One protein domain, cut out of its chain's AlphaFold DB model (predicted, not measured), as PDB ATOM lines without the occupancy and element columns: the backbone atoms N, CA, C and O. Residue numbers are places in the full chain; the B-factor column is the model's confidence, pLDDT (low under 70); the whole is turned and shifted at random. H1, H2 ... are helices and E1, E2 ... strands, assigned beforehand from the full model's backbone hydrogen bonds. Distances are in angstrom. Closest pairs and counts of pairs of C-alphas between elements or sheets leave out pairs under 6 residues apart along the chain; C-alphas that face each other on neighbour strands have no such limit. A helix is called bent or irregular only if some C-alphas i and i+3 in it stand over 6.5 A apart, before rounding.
ATOM      1  N   ILE A   5      19.435   1.437  -4.485       95.38
ATOM      2  CA  ILE A   5      19.982   1.611  -5.829       95.38
ATOM      3  C   ILE A   5      18.907   1.284  -6.858       95.38
ATOM      4  O   ILE A   5      18.132   0.345  -6.680       95.38
ATOM      5  N   THR A   6      18.906   2.031  -7.956       95.19
ATOM      6  CA  THR A   6      18.110   1.746  -9.153       95.19
ATOM      7  C   THR A   6      19.030   1.795 -10.359       95.19
ATOM      8  O   THR A   6      19.840   2.712 -10.489       95.19
ATOM      9  N   LEU A   7      18.928   0.798 -11.233       93.31
ATOM     10  CA  LEU A   7      19.661   0.736 -12.487       93.31
ATOM     11  C   LEU A   7      18.679   0.523 -13.638       93.31
ATOM     12  O   LEU A   7      18.155  -0.573 -13.838       93.31
ATOM     13  N   GLY A   8      18.471   1.583 -14.405       89.56
ATOM     14  CA  GLY A   8      17.822   1.569 -15.703       89.56
ATOM     15  C   GLY A   8      18.829   1.356 -16.829       89.56
ATOM     16  O   GLY A   8      19.980   1.787 -16.760       89.56
ATOM     17  N   ILE A   9      18.400   0.713 -17.906       87.62
ATOM     18  CA  ILE A   9      19.151   0.611 -19.155       87.62
ATOM     19  C   ILE A   9      18.205   0.999 -20.284       87.62
ATOM     20  O   ILE A   9      17.166   0.367 -20.478       87.62
ATOM     21  N   SER A  10      18.587   2.019 -21.049       82.38
ATOM     22  CA  SER A  10      17.938   2.378 -22.307       82.38
ATOM     23  C   SER A  10      18.934   2.286 -23.454       82.38
ATOM     24  O   SER A  10      20.095   2.659 -23.314       82.38
ATOM     25  N   GLY A  11      18.487   1.826 -24.612       70.88
ATOM     26  CA  GLY A  11      19.289   1.801 -25.829       70.88
ATOM     27  C   GLY A  11      18.565   1.062 -26.943       70.88
ATOM     28  O   GLY A  11      17.502   0.473 -26.725       70.88
ATOM     29  N   TRP A  12      19.141   1.073 -28.142       55.75
ATOM     30  CA  TRP A  12      18.579   0.349 -29.277       55.75
ATOM     31  C   TRP A  12      18.951  -1.129 -29.200       55.75
ATOM     32  O   TRP A  12      20.057  -1.517 -29.560       55.75
ATOM     33  N   PHE A  13      18.025  -1.981 -28.766       56.91
ATOM     34  CA  PHE A  13      18.117  -3.409 -29.054       56.91
ATOM     35  C   PHE A  13      16.769  -3.907 -29.579       56.91
ATOM     36  O   PHE A  13      15.813  -4.058 -28.828       56.91
ATOM     37  N   THR A  14      16.764  -4.191 -30.889       46.25
ATOM     38  CA  THR A  14      15.720  -4.757 -31.776       46.25
ATOM     39  C   THR A  14      14.935  -3.770 -32.667       46.25
ATOM     40  O   THR A  14      14.769  -2.603 -32.316       46.25
ATOM     41  N   PRO A  15      14.418  -4.228 -33.833       46.34
ATOM     42  CA  PRO A  15      13.550  -3.458 -34.744       46.34
ATOM     43  C   PRO A  15      12.199  -3.000 -34.155       46.34
ATOM     44  O   PRO A  15      11.361  -2.491 -34.896       46.34
ATOM     45  N   HIS A  16      11.955  -3.213 -32.858       50.50
ATOM     46  CA  HIS A  16      10.650  -3.063 -32.206       50.50
ATOM     47  C   HIS A  16      10.527  -1.819 -31.301       50.50
ATOM     48  O   HIS A  16       9.480  -1.627 -30.690       50.50
ATOM     49  N   GLY A  17      11.550  -0.954 -31.248       53.81
ATOM     50  CA  GLY A  17      11.531   0.324 -30.517       53.81
ATOM     51  C   GLY A  17      12.478   0.378 -29.311       53.81
ATOM     52  O   GLY A  17      13.283  -0.526 -29.095       53.81
ATOM     53  N   THR A  18      12.400   1.467 -28.539       58.72
ATOM     54  CA  THR A  18      13.206   1.677 -27.325       58.72
ATOM     55  C   THR A  18      12.707   0.770 -26.202       58.72
ATOM     56  O   THR A  18      11.605   0.962 -25.693       58.72
ATOM     57  N   LEU A  19      13.519  -0.203 -25.792       63.75
ATOM     58  CA  LEU A  19      13.277  -0.988 -24.583       63.75
ATOM     59  C   LEU A  19      13.991  -0.305 -23.415       63.75
ATOM     60  O   LEU A  19      15.216  -0.181 -23.414       63.75
ATOM     61  N   TYR A  20      13.205   0.154 -22.443       77.56
ATOM     62  CA  TYR A  20      13.694   0.567 -21.135       77.56
ATOM     63  C   TYR A  20      13.501  -0.595 -20.164       77.56
ATOM     64  O   TYR A  20      12.389  -1.107 -20.025       77.56
ATOM     65  N   HIS A  21      14.581  -1.024 -19.522       81.81
ATOM     66  CA  HIS A  21      14.527  -1.992 -18.435       81.81
ATOM     67  C   HIS A  21      15.105  -1.355 -17.182       81.81
ATOM     68  O   HIS A  21      16.221  -0.846 -17.230       81.81
ATOM     69  N   GLU A  22      14.363  -1.405 -16.083       86.88
ATOM     70  CA  GLU A  22      14.763  -0.853 -14.797       86.88
ATOM     71  C   GLU A  22      14.620  -1.907 -13.711       86.88
ATOM     72  O   GLU A  22      13.621  -2.626 -13.650       86.88
ATOM     73  N   GLU A  23      15.627  -1.971 -12.850       89.06
ATOM     74  CA  GLU A  23      15.617  -2.792 -11.653       89.06
ATOM     75  C   GLU A  23      16.103  -1.975 -10.454       89.06
ATOM     76  O   GLU A  23      17.033  -1.176 -10.566       89.06
ATOM     77  N   GLY A  24      15.471  -2.187  -9.297       91.62
ATOM     78  CA  GLY A  24      15.830  -1.556  -8.033       91.62
ATOM     79  C   GLY A  24      16.065  -2.574  -6.919       91.62
ATOM     80  O   GLY A  24      15.540  -3.694  -6.959       91.62
ATOM     81  N   ARG A  25      16.854  -2.163  -5.925       92.88
ATOM     82  CA  ARG A  25      17.065  -2.870  -4.657       92.88
ATOM     83  C   ARG A  25      17.137  -1.876  -3.510       92.88
ATOM     84  O   ARG A  25      17.821  -0.855  -3.624       92.88
ATOM     85  N   THR A  26      16.473  -2.186  -2.407       92.88
ATOM     86  CA  THR A  26      16.682  -1.480  -1.137       92.88
ATOM     87  C   THR A  26      17.893  -2.052  -0.401       92.88
ATOM     88  O   THR A  26      18.348  -3.156  -0.696       92.88
ATOM     89  N   LEU A  27      18.455  -1.296   0.547       90.50
ATOM     90  CA  LEU A  27      19.650  -1.690   1.302       90.50
ATOM     91  C   LEU A  27      19.533  -3.075   1.962       90.50
ATOM     92  O   LEU A  27      20.509  -3.815   2.007       90.50
ATOM     93  N   ASP A  28      18.350  -3.441   2.453       89.56
ATOM     94  CA  ASP A  28      18.083  -4.742   3.074       89.56
ATOM     95  C   ASP A  28      18.087  -5.922   2.082       89.56
ATOM     96  O   ASP A  28      18.155  -7.075   2.500       89.56
ATOM     97  N   GLU A  29      18.067  -5.652   0.775       88.44
ATOM     98  CA  GLU A  29      18.130  -6.661  -0.287       88.44
ATOM     99  C   GLU A  29      19.540  -6.861  -0.871       88.44
ATOM    100  O   GLU A  29      19.703  -7.669  -1.790       88.44
ATOM    101  N   ILE A  30      20.544  -6.131  -0.377       88.88
ATOM    102  CA  ILE A  30      21.917  -6.098  -0.908       88.88
ATOM    103  C   ILE A  30      22.879  -6.641   0.149       88.88
ATOM    104  O   ILE A  30      22.755  -6.306   1.330       88.88
ATOM    105  N   ALA A  31      23.880  -7.439  -0.245       89.75
ATOM    106  CA  ALA A  31      24.903  -7.848   0.707       89.75
ATOM    107  C   ALA A  31      25.634  -6.615   1.283       89.75
ATOM    108  O   ALA A  31      26.055  -5.733   0.524       89.75
ATOM    109  N   PRO A  32      25.867  -6.547   2.610       89.88
ATOM    110  CA  PRO A  32      26.506  -5.387   3.234       89.88
ATOM    111  C   PRO A  32      27.871  -5.022   2.632       89.88
ATOM    112  O   PRO A  32      28.217  -3.843   2.550       89.88
ATOM    113  N   GLU A  33      28.646  -6.019   2.192       90.75
ATOM    114  CA  GLU A  33      29.939  -5.797   1.537       90.75
ATOM    115  C   GLU A  33      29.800  -5.106   0.179       90.75
ATOM    116  O   GLU A  33      30.569  -4.195  -0.128       90.75
ATOM    117  N   ASP A  34      28.799  -5.482  -0.612       93.94
ATOM    118  CA  ASP A  34      28.589  -4.928  -1.943       93.94
ATOM    119  C   ASP A  34      27.987  -3.531  -1.877       93.94
ATOM    120  O   ASP A  34      28.415  -2.653  -2.629       93.94
ATOM    121  N   TRP A  35      27.111  -3.277  -0.900       95.06
ATOM    122  CA  TRP A  35      26.682  -1.919  -0.576       95.06
ATOM    123  C   TRP A  35      27.859  -1.028  -0.161       95.06
ATOM    124  O   TRP A  35      28.038   0.061  -0.709       95.06
ATOM    125  N   SER A  36      28.693  -1.498   0.773       94.75
ATOM    126  CA  SER A  36      29.847  -0.742   1.274       94.75
ATOM    127  C   SER A  36      30.844  -0.415   0.158       94.75
ATOM    128  O   SER A  36      31.255   0.736   0.006       94.75
ATOM    129  N   ASN A  37      31.181  -1.401  -0.679       95.69
ATOM    130  CA  ASN A  37      32.097  -1.227  -1.805       95.69
ATOM    131  C   ASN A  37      31.537  -0.267  -2.862       95.69
ATOM    132  O   ASN A  37      32.265   0.597  -3.359       95.69
ATOM    133  N   LEU A  38      30.249  -0.400  -3.200       96.75
ATOM    134  CA  LEU A  38      29.571   0.496  -4.135       96.75
ATOM    135  C   LEU A  38      29.590   1.937  -3.622       96.75
ATOM    136  O   LEU A  38      29.986   2.839  -4.362       96.75
ATOM    137  N   LEU A  39      29.187   2.149  -2.367       97.62
ATOM    138  CA  LEU A  39      29.109   3.483  -1.785       97.62
ATOM    139  C   LEU A  39      30.499   4.110  -1.658       97.62
ATOM    140  O   LEU A  39      30.683   5.247  -2.081       97.62
ATOM    141  N   ALA A  40      31.498   3.365  -1.175       97.81
ATOM    142  CA  ALA A  40      32.877   3.844  -1.092       97.81
ATOM    143  C   ALA A  40      33.415   4.295  -2.462       97.81
ATOM    144  O   ALA A  40      34.042   5.352  -2.571       97.81
ATOM    145  N   HIS A  41      33.129   3.532  -3.523       98.25
ATOM    146  CA  HIS A  41      33.522   3.914  -4.877       98.25
ATOM    147  C   HIS A  41      32.759   5.151  -5.369       98.25
ATOM    148  O   HIS A  41      33.380   6.071  -5.902       98.25
ATOM    149  N   ALA A  42      31.444   5.223  -5.132       97.50
ATOM    150  CA  ALA A  42      30.618   6.381  -5.476       97.50
ATOM    151  C   ALA A  42      31.118   7.676  -4.806       97.50
ATOM    152  O   ALA A  42      31.192   8.713  -5.469       97.50
ATOM    153  N   GLU A  43      31.529   7.615  -3.535       97.25
ATOM    154  CA  GLU A  43      32.168   8.748  -2.849       97.25
ATOM    155  C   GLU A  43      33.488   9.141  -3.513       97.25
ATOM    156  O   GLU A  43      33.715  10.317  -3.788       97.25
ATOM    157  N   SER A  44      34.352   8.165  -3.813       97.56
ATOM    158  CA  SER A  44      35.694   8.433  -4.350       97.56
ATOM    159  C   SER A  44      35.682   9.191  -5.683       97.56
ATOM    160  O   SER A  44      36.605   9.950  -5.977       97.56
ATOM    161  N   ILE A  45      34.611   9.033  -6.468       95.69
ATOM    162  CA  ILE A  45      34.427   9.700  -7.763       95.69
ATOM    163  C   ILE A  45      33.509  10.928  -7.687       95.69
ATOM    164  O   ILE A  45      33.155  11.493  -8.729       95.69
ATOM    165  N   ASN A  46      33.111  11.323  -6.474       96.44
ATOM    166  CA  ASN A  46      32.164  12.398  -6.186       96.44
ATOM    167  C   ASN A  46      30.821  12.236  -6.915       96.44
ATOM    168  O   ASN A  46      30.282  13.211  -7.438       96.44
ATOM    169  N   PHE A  47      30.275  11.017  -6.972       96.25
ATOM    170  CA  PHE A  47      29.064  10.692  -7.738       96.25
ATOM    171  C   PHE A  47      27.902  11.659  -7.457       96.25
ATOM    172  O   PHE A  47      27.311  12.201  -8.389       96.25
ATOM    173  N   PHE A  48      27.623  11.946  -6.181       96.38
ATOM    174  CA  PHE A  48      26.485  12.776  -5.763       96.38
ATOM    175  C   PHE A  48      26.555  14.240  -6.222       96.38
ATOM    176  O   PHE A  48      25.531  14.919  -6.257       96.38
ATOM    177  N   THR A  49      27.744  14.731  -6.575       95.81
ATOM    178  CA  THR A  49      27.970  16.106  -7.050       95.81
ATOM    179  C   THR A  49      28.587  16.142  -8.445       95.81
ATOM    180  O   THR A  49      29.033  17.200  -8.893       95.81
ATOM    181  N   ARG A  50      28.677  14.993  -9.122       93.00
ATOM    182  CA  ARG A  50      29.301  14.888 -10.437       93.00
ATOM    183  C   ARG A  50      28.460  15.644 -11.465       93.00
ATOM    184  O   ARG A  50      27.232  15.613 -11.421       93.00
ATOM    185  N   ALA A  51      29.135  16.318 -12.394       90.38
ATOM    186  CA  ALA A  51      28.474  16.908 -13.549       90.38
ATOM    187  C   ALA A  51      27.832  15.817 -14.418       90.38
ATOM    188  O   ALA A  51      28.332  14.690 -14.476       90.38
ATOM    189  N   GLU A  52      26.744  16.174 -15.100       84.62
ATOM    190  CA  GLU A  52      26.108  15.266 -16.050       84.62
ATOM    191  C   GLU A  52      27.104  14.898 -17.164       84.62
ATOM    192  O   GLU A  52      27.837  15.785 -17.627       84.62
ATOM    193  N   PRO A  53      27.165  13.623 -17.588       81.50
ATOM    194  CA  PRO A  53      27.950  13.224 -18.750       81.50
ATOM    195  C   PRO A  53      27.525  13.972 -20.018       81.50
ATOM    196  O   PRO A  53      26.456  14.589 -20.078       81.50
ATOM    197  N   ALA A  54      28.367  13.930 -21.054       81.69
ATOM    198  CA  ALA A  54      28.007  14.541 -22.326       81.69
ATOM    199  C   ALA A  54      26.775  13.850 -22.934       81.69
ATOM    200  O   ALA A  54      26.423  12.720 -22.583       81.69
ATOM    201  N   LEU A  55      26.105  14.526 -23.873       79.06
ATOM    202  CA  LEU A  55      24.968  13.923 -24.564       79.06
ATOM    203  C   LEU A  55      25.401  12.630 -25.287       79.06
ATOM    204  O   LEU A  55      26.418  12.652 -25.989       79.06
ATOM    205  N   PRO A  56      24.641  11.529 -25.148       76.38
ATOM    206  CA  PRO A  56      24.955  10.265 -25.802       76.38
ATOM    207  C   PRO A  56      24.942  10.394 -27.325       76.38
ATOM    208  O   PRO A  56      24.155  11.151 -27.901       76.38
ATOM    209  N   ALA A  57      25.768   9.583 -27.988       77.50
ATOM    210  CA  ALA A  57      25.602   9.337 -29.415       77.50
ATOM    211  C   ALA A  57      24.227   8.680 -29.684       77.50
ATOM    212  O   ALA A  57      23.712   7.977 -28.811       77.50
ATOM    213  N   PRO A  58      23.622   8.868 -30.873       74.81
ATOM    214  CA  PRO A  58      22.286   8.343 -31.179       74.81
ATOM    215  C   PRO A  58      22.121   6.823 -31.013       74.81
ATOM    216  O   PRO A  58      21.007   6.339 -30.829       74.81
ATOM    217  N   ASP A  59      23.217   6.074 -31.101       75.38
ATOM    218  CA  ASP A  59      23.301   4.620 -30.983       75.38
ATOM    219  C   ASP A  59      23.904   4.143 -29.649       75.38
ATOM    220  O   ASP A  59      24.014   2.936 -29.421       75.38
ATOM    221  N   ALA A  60      24.269   5.063 -28.751       79.44
ATOM    222  CA  ALA A  60      24.854   4.716 -27.463       79.44
ATOM    223  C   ALA A  60      23.826   4.031 -26.556       79.44
ATOM    224  O   ALA A  60      22.656   4.418 -26.468       79.44
ATOM    225  N   ARG A  61      24.284   3.017 -25.818       86.00
ATOM    226  CA  ARG A  61      23.522   2.483 -24.688       86.00
ATOM    227  C   ARG A  61      23.697   3.438 -23.508       86.00
ATOM    228  O   ARG A  61      24.789   3.937 -23.273       86.00
ATOM    229  N   ILE A  62      22.631   3.675 -22.756       89.31
ATOM    230  CA  ILE A  62      22.616   4.577 -21.605       89.31
ATOM    231  C   ILE A  62      22.199   3.781 -20.370       89.31
ATOM    232  O   ILE A  62      21.188   3.074 -20.380       89.31
ATOM    233  N   PHE A  63      22.986   3.904 -19.312       91.38
ATOM    234  CA  PHE A  63      22.704   3.391 -17.981       91.38
ATOM    235  C   PHE A  63      22.173   4.525 -17.107       91.38
ATOM    236  O   PHE A  63      22.896   5.477 -16.842       91.38
ATOM    237  N   HIS A  64      20.937   4.417 -16.637       93.00
ATOM    238  CA  HIS A  64      20.339   5.363 -15.695       93.00
ATOM    239  C   HIS A  64      20.581   4.835 -14.288       93.00
ATOM    240  O   HIS A  64      19.938   3.878 -13.864       93.00
ATOM    241  N   LEU A  65      21.580   5.380 -13.600       95.62
ATOM    242  CA  LEU A  65      21.949   4.934 -12.262       95.62
ATOM    243  C   LEU A  65      21.466   5.938 -11.228       95.62
ATOM    244  O   LEU A  65      21.945   7.072 -11.205       95.62
ATOM    245  N   THR A  66      20.622   5.474 -10.313       97.31
ATOM    246  CA  THR A  66      20.226   6.219  -9.119       97.31
ATOM    247  C   THR A  66      20.798   5.553  -7.877       97.31
ATOM    248  O   THR A  66      20.624   4.351  -7.674       97.31
ATOM    249  N   ILE A  67      21.462   6.337  -7.026       97.56
ATOM    250  CA  ILE A  67      21.922   5.908  -5.699       97.56
ATOM    251  C   ILE A  67      21.308   6.843  -4.661       97.56
ATOM    252  O   ILE A  67      21.488   8.059  -4.740       97.56
ATOM    253  N   THR A  68      20.618   6.273  -3.676       97.88
ATOM    254  CA  THR A  68      20.129   6.974  -2.484       97.88
ATOM    255  C   THR A  68      20.846   6.426  -1.256       97.88
ATOM    256  O   THR A  68      20.769   5.230  -0.994       97.88
ATOM    257  N   ALA A  69      21.546   7.289  -0.518       96.00
ATOM    258  CA  ALA A  69      22.294   6.949   0.690       96.00
ATOM    259  C   ALA A  69      22.091   8.027   1.772       96.00
ATOM    260  O   ALA A  69      22.605   9.151   1.677       96.00
ATOM    261  N   GLY A  70      21.331   7.677   2.806       93.69
ATOM    262  CA  GLY A  70      20.844   8.549   3.864       93.69
ATOM    263  C   GLY A  70      19.957   9.668   3.317       93.69
ATOM    264  O   GLY A  70      18.830   9.453   2.865       93.69
ATOM    265  N   GLU A  71      20.497  10.884   3.361       93.75
ATOM    266  CA  GLU A  71      19.835  12.111   2.894       93.75
ATOM    267  C   GLU A  71      20.324  12.563   1.510       93.75
ATOM    268  O   GLU A  71      19.916  13.610   1.009       93.75
ATOM    269  N   ARG A  72      21.221  11.796   0.879       95.75
ATOM    270  CA  ARG A  72      21.756  12.102  -0.450       95.75
ATOM    271  C   ARG A  72      21.128  11.178  -1.471       95.75
ATOM    272  O   ARG A  72      21.065   9.970  -1.265       95.75
ATOM    273  N   SER A  73      20.707  11.744  -2.591       96.00
ATOM    274  CA  SER A  73      20.209  10.984  -3.729       96.00
ATOM    275  C   SER A  73      20.663  11.651  -5.014       96.00
ATOM    276  O   SER A  73      20.642  12.881  -5.120       96.00
ATOM    277  N   ARG A  74      21.121  10.849  -5.972       96.38
ATOM    278  CA  ARG A  74      21.519  11.332  -7.292       96.38
ATOM    279  C   ARG A  74      21.221  10.277  -8.341       96.38
ATOM    280  O   ARG A  74      21.539   9.107  -8.143       96.38
ATOM    281  N   GLU A  75      20.670  10.742  -9.452       95.19
ATOM    282  CA  GLU A  75      20.555  10.016 -10.712       95.19
ATOM    283  C   GLU A  75      21.600  10.556 -11.699       95.19
ATOM    284  O   GLU A  75      21.836  11.769 -11.741       95.19
ATOM    285  N   LEU A  76      22.247   9.667 -12.455       93.94
ATOM    286  CA  LEU A  76      23.115  10.009 -13.585       93.94
ATOM    287  C   LEU A  76      22.827   9.100 -14.780       93.94
ATOM    288  O   LEU A  76      22.749   7.876 -14.631       93.94
ATOM    289  N   ALA A  77      22.768   9.700 -15.968       91.25
ATOM    290  CA  ALA A  77      22.705   8.982 -17.234       91.25
ATOM    291  C   ALA A  77      24.128   8.732 -17.758       91.25
ATOM    292  O   ALA A  77      24.815   9.638 -18.218       91.25
ATOM    293  N   ILE A  78      24.596   7.489 -17.665       91.12
ATOM    294  CA  ILE A  78      25.961   7.081 -18.000       91.12
ATOM    295  C   ILE A  78      25.973   6.398 -19.370       91.12
ATOM    296  O   ILE A  78      25.380   5.335 -19.556       91.12
ATOM    297  N   ASN A  79      26.698   6.984 -20.317       89.12
ATOM    298  CA  ASN A  79      26.815   6.460 -21.677       89.12
ATOM    299  C   ASN A  79      27.766   5.251 -21.747       89.12
ATOM    300  O   ASN A  79      28.785   5.204 -21.056       89.12
ATOM    301  N   ASP A  80      27.443   4.299 -22.618       84.38
ATOM    302  CA  ASP A  80      28.282   3.187 -23.064       84.38
ATOM    303  C   ASP A  80      28.543   3.373 -24.571       84.38
ATOM    304  O   ASP A  80      27.580   3.377 -25.352       84.38
ATOM    305  N   PRO A  81      29.804   3.575 -24.998       84.81
ATOM    306  CA  PRO A  81      31.047   3.400 -24.234       84.81
ATOM    307  C   PRO A  81      31.277   4.445 -23.129       84.81
ATOM    308  O   PRO A  81      30.968   5.623 -23.291       84.81
ATOM    309  N   PHE A  82      31.860   3.999 -22.010       87.38
ATOM    310  CA  PHE A  82      32.122   4.844 -20.844       87.38
ATOM    311  C   PHE A  82      33.230   5.867 -21.110       87.38
ATOM    312  O   PHE A  82      34.347   5.505 -21.478       87.38
ATOM    313  N   GLU A  83      32.950   7.137 -20.819       82.19
ATOM    314  CA  GLU A  83      33.925   8.234 -20.927       82.19
ATOM    315  C   GLU A  83      35.068   8.123 -19.904       82.19
ATOM    316  O   GLU A  83      36.167   8.623 -20.132       82.19
ATOM    317  N   ALA A  84      34.807   7.473 -18.765       87.50
ATOM    318  CA  ALA A  84      35.740   7.356 -17.653       87.50
ATOM    319  C   ALA A  84      35.720   5.941 -17.062       87.50
ATOM    320  O   ALA A  84      34.656   5.355 -16.837       87.50
ATOM    321  N   SER A  85      36.906   5.394 -16.778       90.19
ATOM    322  CA  SER A  85      37.047   4.028 -16.254       90.19
ATOM    323  C   SER A  85      36.375   3.843 -14.890       90.19
ATOM    324  O   SER A  85      35.878   2.756 -14.588       90.19
ATOM    325  N   GLU A  86      36.277   4.906 -14.089       93.88
ATOM    326  CA  GLU A  86      35.654   4.825 -12.776       93.88
ATOM    327  C   GLU A  86      34.124   4.712 -12.864       93.88
ATOM    328  O   GLU A  86      33.515   4.087 -11.995       93.88
ATOM    329  N   LEU A  87      33.494   5.233 -13.927       93.44
ATOM    330  CA  LEU A  87      32.059   5.041 -14.185       93.44
ATOM    331  C   LEU A  87      31.758   3.601 -14.609       93.44
ATOM    332  O   LEU A  87      30.777   3.013 -14.158       93.44
ATOM    333  N   ALA A  88      32.641   2.999 -15.410       93.62
ATOM    334  CA  ALA A  88      32.534   1.588 -15.772       93.62
ATOM    335  C   ALA A  88      32.600   0.683 -14.528       93.62
ATOM    336  O   ALA A  88      31.812  -0.258 -14.386       93.62
ATOM    337  N   LEU A  89      33.519   0.987 -13.602       95.69
ATOM    338  CA  LEU A  89      33.628   0.273 -12.330       95.69
ATOM    339  C   LEU A  89      32.386   0.480 -11.456       95.69
ATOM    340  O   LEU A  89      31.887  -0.493 -10.894       95.69
ATOM    341  N   LEU A  90      31.843   1.699 -11.397       96.62
ATOM    342  CA  LEU A  90      30.610   1.979 -10.659       96.62
ATOM    343  C   LEU A  90      29.447   1.112 -11.165       96.62
ATOM    344  O   LEU A  90      28.842   0.393 -10.375       96.62
ATOM    345  N   ILE A  91      29.201   1.085 -12.480       94.88
ATOM    346  CA  ILE A  91      28.151   0.247 -13.085       94.88
ATOM    347  C   ILE A  91      28.373  -1.241 -12.785       94.88
ATOM    348  O   ILE A  91      27.417  -1.981 -12.531       94.88
ATOM    349  N   ARG A  92      29.628  -1.708 -12.783       94.44
ATOM    350  CA  ARG A  92      29.962  -3.092 -12.418       94.44
ATOM    351  C   ARG A  92      29.611  -3.402 -10.960       94.44
ATOM    352  O   ARG A  92      29.045  -4.465 -10.710       94.44
ATOM    353  N   LEU A  93      29.941  -2.510 -10.027       95.75
ATOM    354  CA  LEU A  93      29.615  -2.665  -8.606       95.75
ATOM    355  C   LEU A  93      28.103  -2.631  -8.376       95.75
ATOM    356  O   LEU A  93      27.583  -3.502  -7.685       95.75
ATOM    357  N   THR A  94      27.381  -1.719  -9.034       95.19
ATOM    358  CA  THR A  94      25.912  -1.680  -8.981       95.19
ATOM    359  C   THR A  94      25.318  -3.000  -9.456       95.19
ATOM    360  O   THR A  94      24.498  -3.592  -8.767       95.19
ATOM    361  N   ARG A  95      25.757  -3.517 -10.609       92.44
ATOM    362  CA  ARG A  95      25.270  -4.806 -11.122       92.44
ATOM    363  C   ARG A  95      25.559  -5.969 -10.180       92.44
ATOM    364  O   ARG A  95      24.755  -6.891 -10.125       92.44
ATOM    365  N   ARG A  96      26.693  -5.947  -9.476       91.75
ATOM    366  CA  ARG A  96      27.013  -6.955  -8.461       91.75
ATOM    367  C   ARG A  96      26.012  -6.878  -7.304       91.75
ATOM    368  O   ARG A  96      25.331  -7.866  -7.066       91.75
ATOM    369  N   ALA A  97      25.819  -5.689  -6.732       91.50
ATOM    370  CA  ALA A  97      24.842  -5.437  -5.671       91.50
ATOM    371  C   ALA A  97      23.397  -5.823  -6.064       91.50
ATOM    372  O   ALA A  97      22.637  -6.316  -5.239       91.50
ATOM    373  N   MET A  98      23.016  -5.661  -7.338       88.38
ATOM    374  CA  MET A  98      21.698  -6.083  -7.845       88.38
ATOM    375  C   MET A  98      21.547  -7.609  -7.981       88.38
ATOM    376  O   MET A  98      20.432  -8.143  -7.924       88.38
ATOM    377  N   ARG A  99      22.663  -8.318  -8.199       82.12
ATOM    378  CA  ARG A  99      22.703  -9.733  -8.590       82.12
ATOM    379  C   ARG A  99      22.750 -10.697  -7.405       82.12
ATOM    380  O   ARG A  99      22.590 -11.890  -7.641       82.12
ATOM    381  N   ASP A 100      22.895 -10.238  -6.165       63.06
ATOM    382  CA  ASP A 100      23.081 -11.128  -5.004       63.06
ATOM    383  C   ASP A 100      21.949 -12.145  -4.772       63.06
ATOM    384  O   ASP A 100      22.185 -13.194  -4.181       63.06
ATOM    385  N   ARG A 101      20.756 -11.957  -5.355       51.25
ATOM    386  CA  ARG A 101      19.706 -12.999  -5.382       51.25
ATOM    387  C   ARG A 101      19.934 -14.149  -6.380       51.25
ATOM    388  O   ARG A 101      19.121 -15.064  -6.438       51.25
ATOM    389  N   LEU A 102      21.017 -14.140  -7.159       48.78
ATOM    390  CA  LEU A 102      21.443 -15.272  -7.998       48.78
ATOM    391  C   LEU A 102      22.545 -16.121  -7.351       48.78
ATOM    392  O   LEU A 102      22.916 -17.150  -7.919       48.78
ATOM    393  N   VAL A 103      23.057 -15.737  -6.177       46.78
ATOM    394  CA  VAL A 103      23.886 -16.637  -5.371       46.78
ATOM    395  C   VAL A 103      22.939 -17.475  -4.532       46.78
ATOM    396  O   VAL A 103      22.496 -17.084  -3.460       46.78
ATOM    397  N   LEU A 104      22.587 -18.628  -5.082       45.62
ATOM    398  CA  LEU A 104      21.865 -19.680  -4.391       45.62
ATOM    399  C   LEU A 104      22.654 -20.062  -3.132       45.62
ATOM    400  O   LEU A 104      23.642 -20.794  -3.206       45.62
ATOM    401  N   THR A 105      22.269 -19.524  -1.981       52.31
ATOM    402  CA  THR A 105      22.837 -19.955  -0.705       52.31
ATOM    403  C   THR A 105      22.146 -21.259  -0.294       52.31
ATOM    404  O   THR A 105      20.954 -21.422  -0.565       52.31
ATOM    405  N   PRO A 106      22.834 -22.206   0.372       53.06
ATOM    406  CA  PRO A 106      22.193 -23.433   0.860       53.06
ATOM    407  C   PRO A 106      20.969 -23.159   1.750       53.06
ATOM    408  O   PRO A 106      20.071 -23.981   1.845       53.06
ATOM    409  N   GLU A 107      20.929 -21.982   2.375       54.53
ATOM    410  CA  GLU A 107      19.852 -21.524   3.255       54.53
ATOM    411  C   GLU A 107      18.615 -21.010   2.495       54.53
ATOM    412  O   GLU A 107      17.529 -20.949   3.067       54.53
ATOM    413  N   THR A 108      18.758 -20.644   1.215       54.69
ATOM    414  CA  THR A 108      17.662 -20.139   0.360       54.69
ATOM    415  C   THR A 108      17.154 -21.173  -0.644       54.69
ATOM    416  O   THR A 108      16.125 -20.957  -1.285       54.69
ATOM    417  N   LEU A 109      17.835 -22.315  -0.760       62.03
ATOM    418  CA  LEU A 109      17.426 -23.445  -1.582       62.03
ATOM    419  C   LEU A 109      16.778 -24.546  -0.744       62.03
ATOM    420  O   LEU A 109      17.255 -24.881   0.336       62.03
ATOM    421  N   SER A 110      15.731 -25.180  -1.277       68.31
ATOM    422  CA  SER A 110      15.341 -26.494  -0.768       68.31
ATOM    423  C   SER A 110      16.486 -27.487  -0.993       68.31
ATOM    424  O   SER A 110      17.231 -27.385  -1.972       68.31
ATOM    425  N   GLU A 111      16.608 -28.470  -0.104       70.12
ATOM    426  CA  GLU A 111      17.621 -29.531  -0.187       70.12
ATOM    427  C   GLU A 111      17.607 -30.222  -1.567       70.12
ATOM    428  O   GLU A 111      18.654 -30.468  -2.161       70.12
ATOM    429  N   GLU A 112      16.418 -30.394  -2.155       74.12
ATOM    430  CA  GLU A 112      16.234 -30.921  -3.514       74.12
ATOM    431  C   GLU A 112      16.849 -30.037  -4.611       74.12
ATOM    432  O   GLU A 112      17.465 -30.547  -5.548       74.12
ATOM    433  N   ALA A 113      16.702 -28.713  -4.516       69.88
ATOM    434  CA  ALA A 113      17.244 -27.792  -5.510       69.88
ATOM    435  C   ALA A 113      18.776 -27.710  -5.427       69.88
ATOM    436  O   ALA A 113      19.450 -27.623  -6.455       69.88
ATOM    437  N   PHE A 114      19.332 -27.795  -4.216       72.31
ATOM    438  CA  PHE A 114      20.777 -27.823  -3.998       72.31
ATOM    439  C   PHE A 114      21.420 -29.104  -4.548       72.31
ATOM    440  O   PHE A 114      22.422 -29.030  -5.266       72.31
ATOM    441  N   GLU A 115      20.808 -30.265  -4.301       78.62
ATOM    442  CA  GLU A 115      21.273 -31.543  -4.853       78.62
ATOM    443  C   GLU A 115      21.187 -31.581  -6.386       78.62
ATOM    444  O   GLU A 115      22.116 -32.056  -7.044       78.62
ATOM    445  N   ALA A 116      20.133 -31.010  -6.980       78.50
ATOM    446  CA  ALA A 116      20.009 -30.912  -8.434       78.50
ATOM    447  C   ALA A 116      21.158 -30.100  -9.062       78.50
ATOM    448  O   ALA A 116      21.753 -30.523 -10.056       78.50
ATOM    449  N   ILE A 117      21.526 -28.969  -8.451       76.69
ATOM    450  CA  ILE A 117      22.629 -28.121  -8.927       76.69
ATOM    451  C   ILE A 117      23.975 -28.833  -8.764       76.69
ATOM    452  O   ILE A 117      24.790 -28.827  -9.690       76.69
ATOM    453  N   GLN A 118      24.213 -29.495  -7.626       76.19
ATOM    454  CA  GLN A 118      25.430 -30.282  -7.425       76.19
ATOM    455  C   GLN A 118      25.566 -31.433  -8.427       76.19
ATOM    456  O   GLN A 118      26.669 -31.700  -8.910       76.19
ATOM    457  N   ALA A 119      24.467 -32.127  -8.729       78.56
ATOM    458  CA  ALA A 119      24.454 -33.216  -9.696       78.56
ATOM    459  C   ALA A 119      24.787 -32.716 -11.111       78.56
ATOM    460  O   ALA A 119      25.619 -33.321 -11.790       78.56
ATOM    461  N   SER A 120      24.221 -31.576 -11.526       75.06
ATOM    462  CA  SER A 120      24.530 -30.960 -12.824       75.06
ATOM    463  C   SER A 120      25.988 -30.498 -12.933       75.06
ATOM    464  O   SER A 120      26.620 -30.710 -13.966       75.06
ATOM    465  N   LEU A 121      26.560 -29.922 -11.868       73.81
ATOM    466  CA  LEU A 121      27.971 -29.513 -11.850       73.81
ATOM    467  C   LEU A 121      28.934 -30.709 -11.883       73.81
ATOM    468  O   LEU A 121      29.980 -30.630 -12.523       73.81
ATOM    469  N   ARG A 122      28.581 -31.829 -11.235       72.62
ATOM    470  CA  ARG A 122      29.361 -33.077 -11.304       72.62
ATOM    471  C   ARG A 122      29.368 -33.680 -12.710       72.62
ATOM    472  O   ARG A 122      30.409 -34.174 -13.126       72.62
ATOM    473  N   GLN A 123      28.252 -33.617 -13.437       66.75
ATOM    474  CA  GLN A 123      28.183 -34.086 -14.827       66.75
ATOM    475  C   GLN A 123      28.996 -33.206 -15.783       66.75
ATOM    476  O   GLN A 123      29.725 -33.732 -16.613       66.75
ATOM    477  N   ALA A 124      28.952 -31.882 -15.620       61.22
ATOM    478  CA  ALA A 124      29.676 -30.947 -16.486       61.22
ATOM    479  C   ALA A 124      31.215 -31.001 -16.347       61.22
ATOM    480  O   ALA A 124      31.919 -30.439 -17.180       61.22
ATOM    481  N   GLY A 125      31.742 -31.639 -15.297       53.56
ATOM    482  CA  GLY A 125      33.180 -31.852 -15.094       53.56
ATOM    483  C   GLY A 125      33.696 -33.226 -15.538       53.56
ATOM    484  O   GLY A 125      34.851 -33.541 -15.254       53.56
ATOM    485  N   GLN A 126      32.849 -34.063 -16.152       53.66
ATOM    486  CA  GLN A 126      33.204 -35.410 -16.626       53.66
ATOM    487  C   GLN A 126      33.198 -35.564 -18.158       53.66
ATOM    488  O   GLN A 126      33.472 -36.666 -18.634       53.66
TER     489      GLN A 126
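What this domain is: This is residues 5 to 126 of the 127 residues of an uncharacterized protein of Sphingomonas sp. WZY 27 (UniProt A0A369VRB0). A twisted wall of four antiparallel strands has H2 crossing one face and H1 side by side with H2, in two layers, a sheet with helices on one face. Past H2 the chain runs out as an arm to H3, away from this body. The printed part has 122 residues, ordered E1 E2 H1 E3 E4 H2 H3, with sheet order E2 E1 E3 E4; its class is mixed, helices and strands. It is loose, radius of gyration of the C-alphas 17.8 A, spanning 50 by 41 by 23 A.

Where its parts are: The strands are E1, residues 5 to 11, from C-alpha 5 at (19.982, 1.611, -5.829); E2, 19 to 26; E3, 61 to 69, 25.8 A; and E4, 72 to 80, 25.2 A. The helices are H1, 32 to 44, 18.2 A; H2, 85 to 102, 26.2 A; and H3, 111 to 124, 20.3 A, ending at C-alpha 124 at (29.676, -30.947, -16.486). H2 is irregular: C-alphas 98 and 101 are 7.6 A apart.

How they stand to each other: Within hydrogen-bond range are N 7 and O 23 at 2.8 A across the hairpin E1 and E2, N 8 and O 64 at 2.8 A across the neighbour strands E1 and E3, and N 65 and O 76 at 2.9 A across the hairpin E3 and E4. E2, H1 and E3 form a split strand-helix-strand unit, two strands running the same way with E1 between them; its crossover is right-handed. H2 is on the sheet at a height of 9.3 A and runs across the strands, at 73 degrees to E3 on the local plane. With residues 90 to 97 alone H2 touches H1, opposite ways at a shallow tilt of 16 degrees; their closest C-alphas, of Asp 34 and Ala 97, are 5.3 A apart. H3 is apart from H2 and not on the sheet. Every O i to N i+4 pair is within hydrogen-bond range in H1 and H3, and 11 of 14 in H2.

The domain as a whole: The C-alphas farthest apart, of Glu 71 and Gln 126, are 53.1 A apart. The printed part has no cut; H1 to E3 is a long link of 16 residues. Residues 107 to 112 and 118 to 126 stand free. The pLDDT is under 70 at residues 12 to 19, 100 to 110, 113 and 123 to 126.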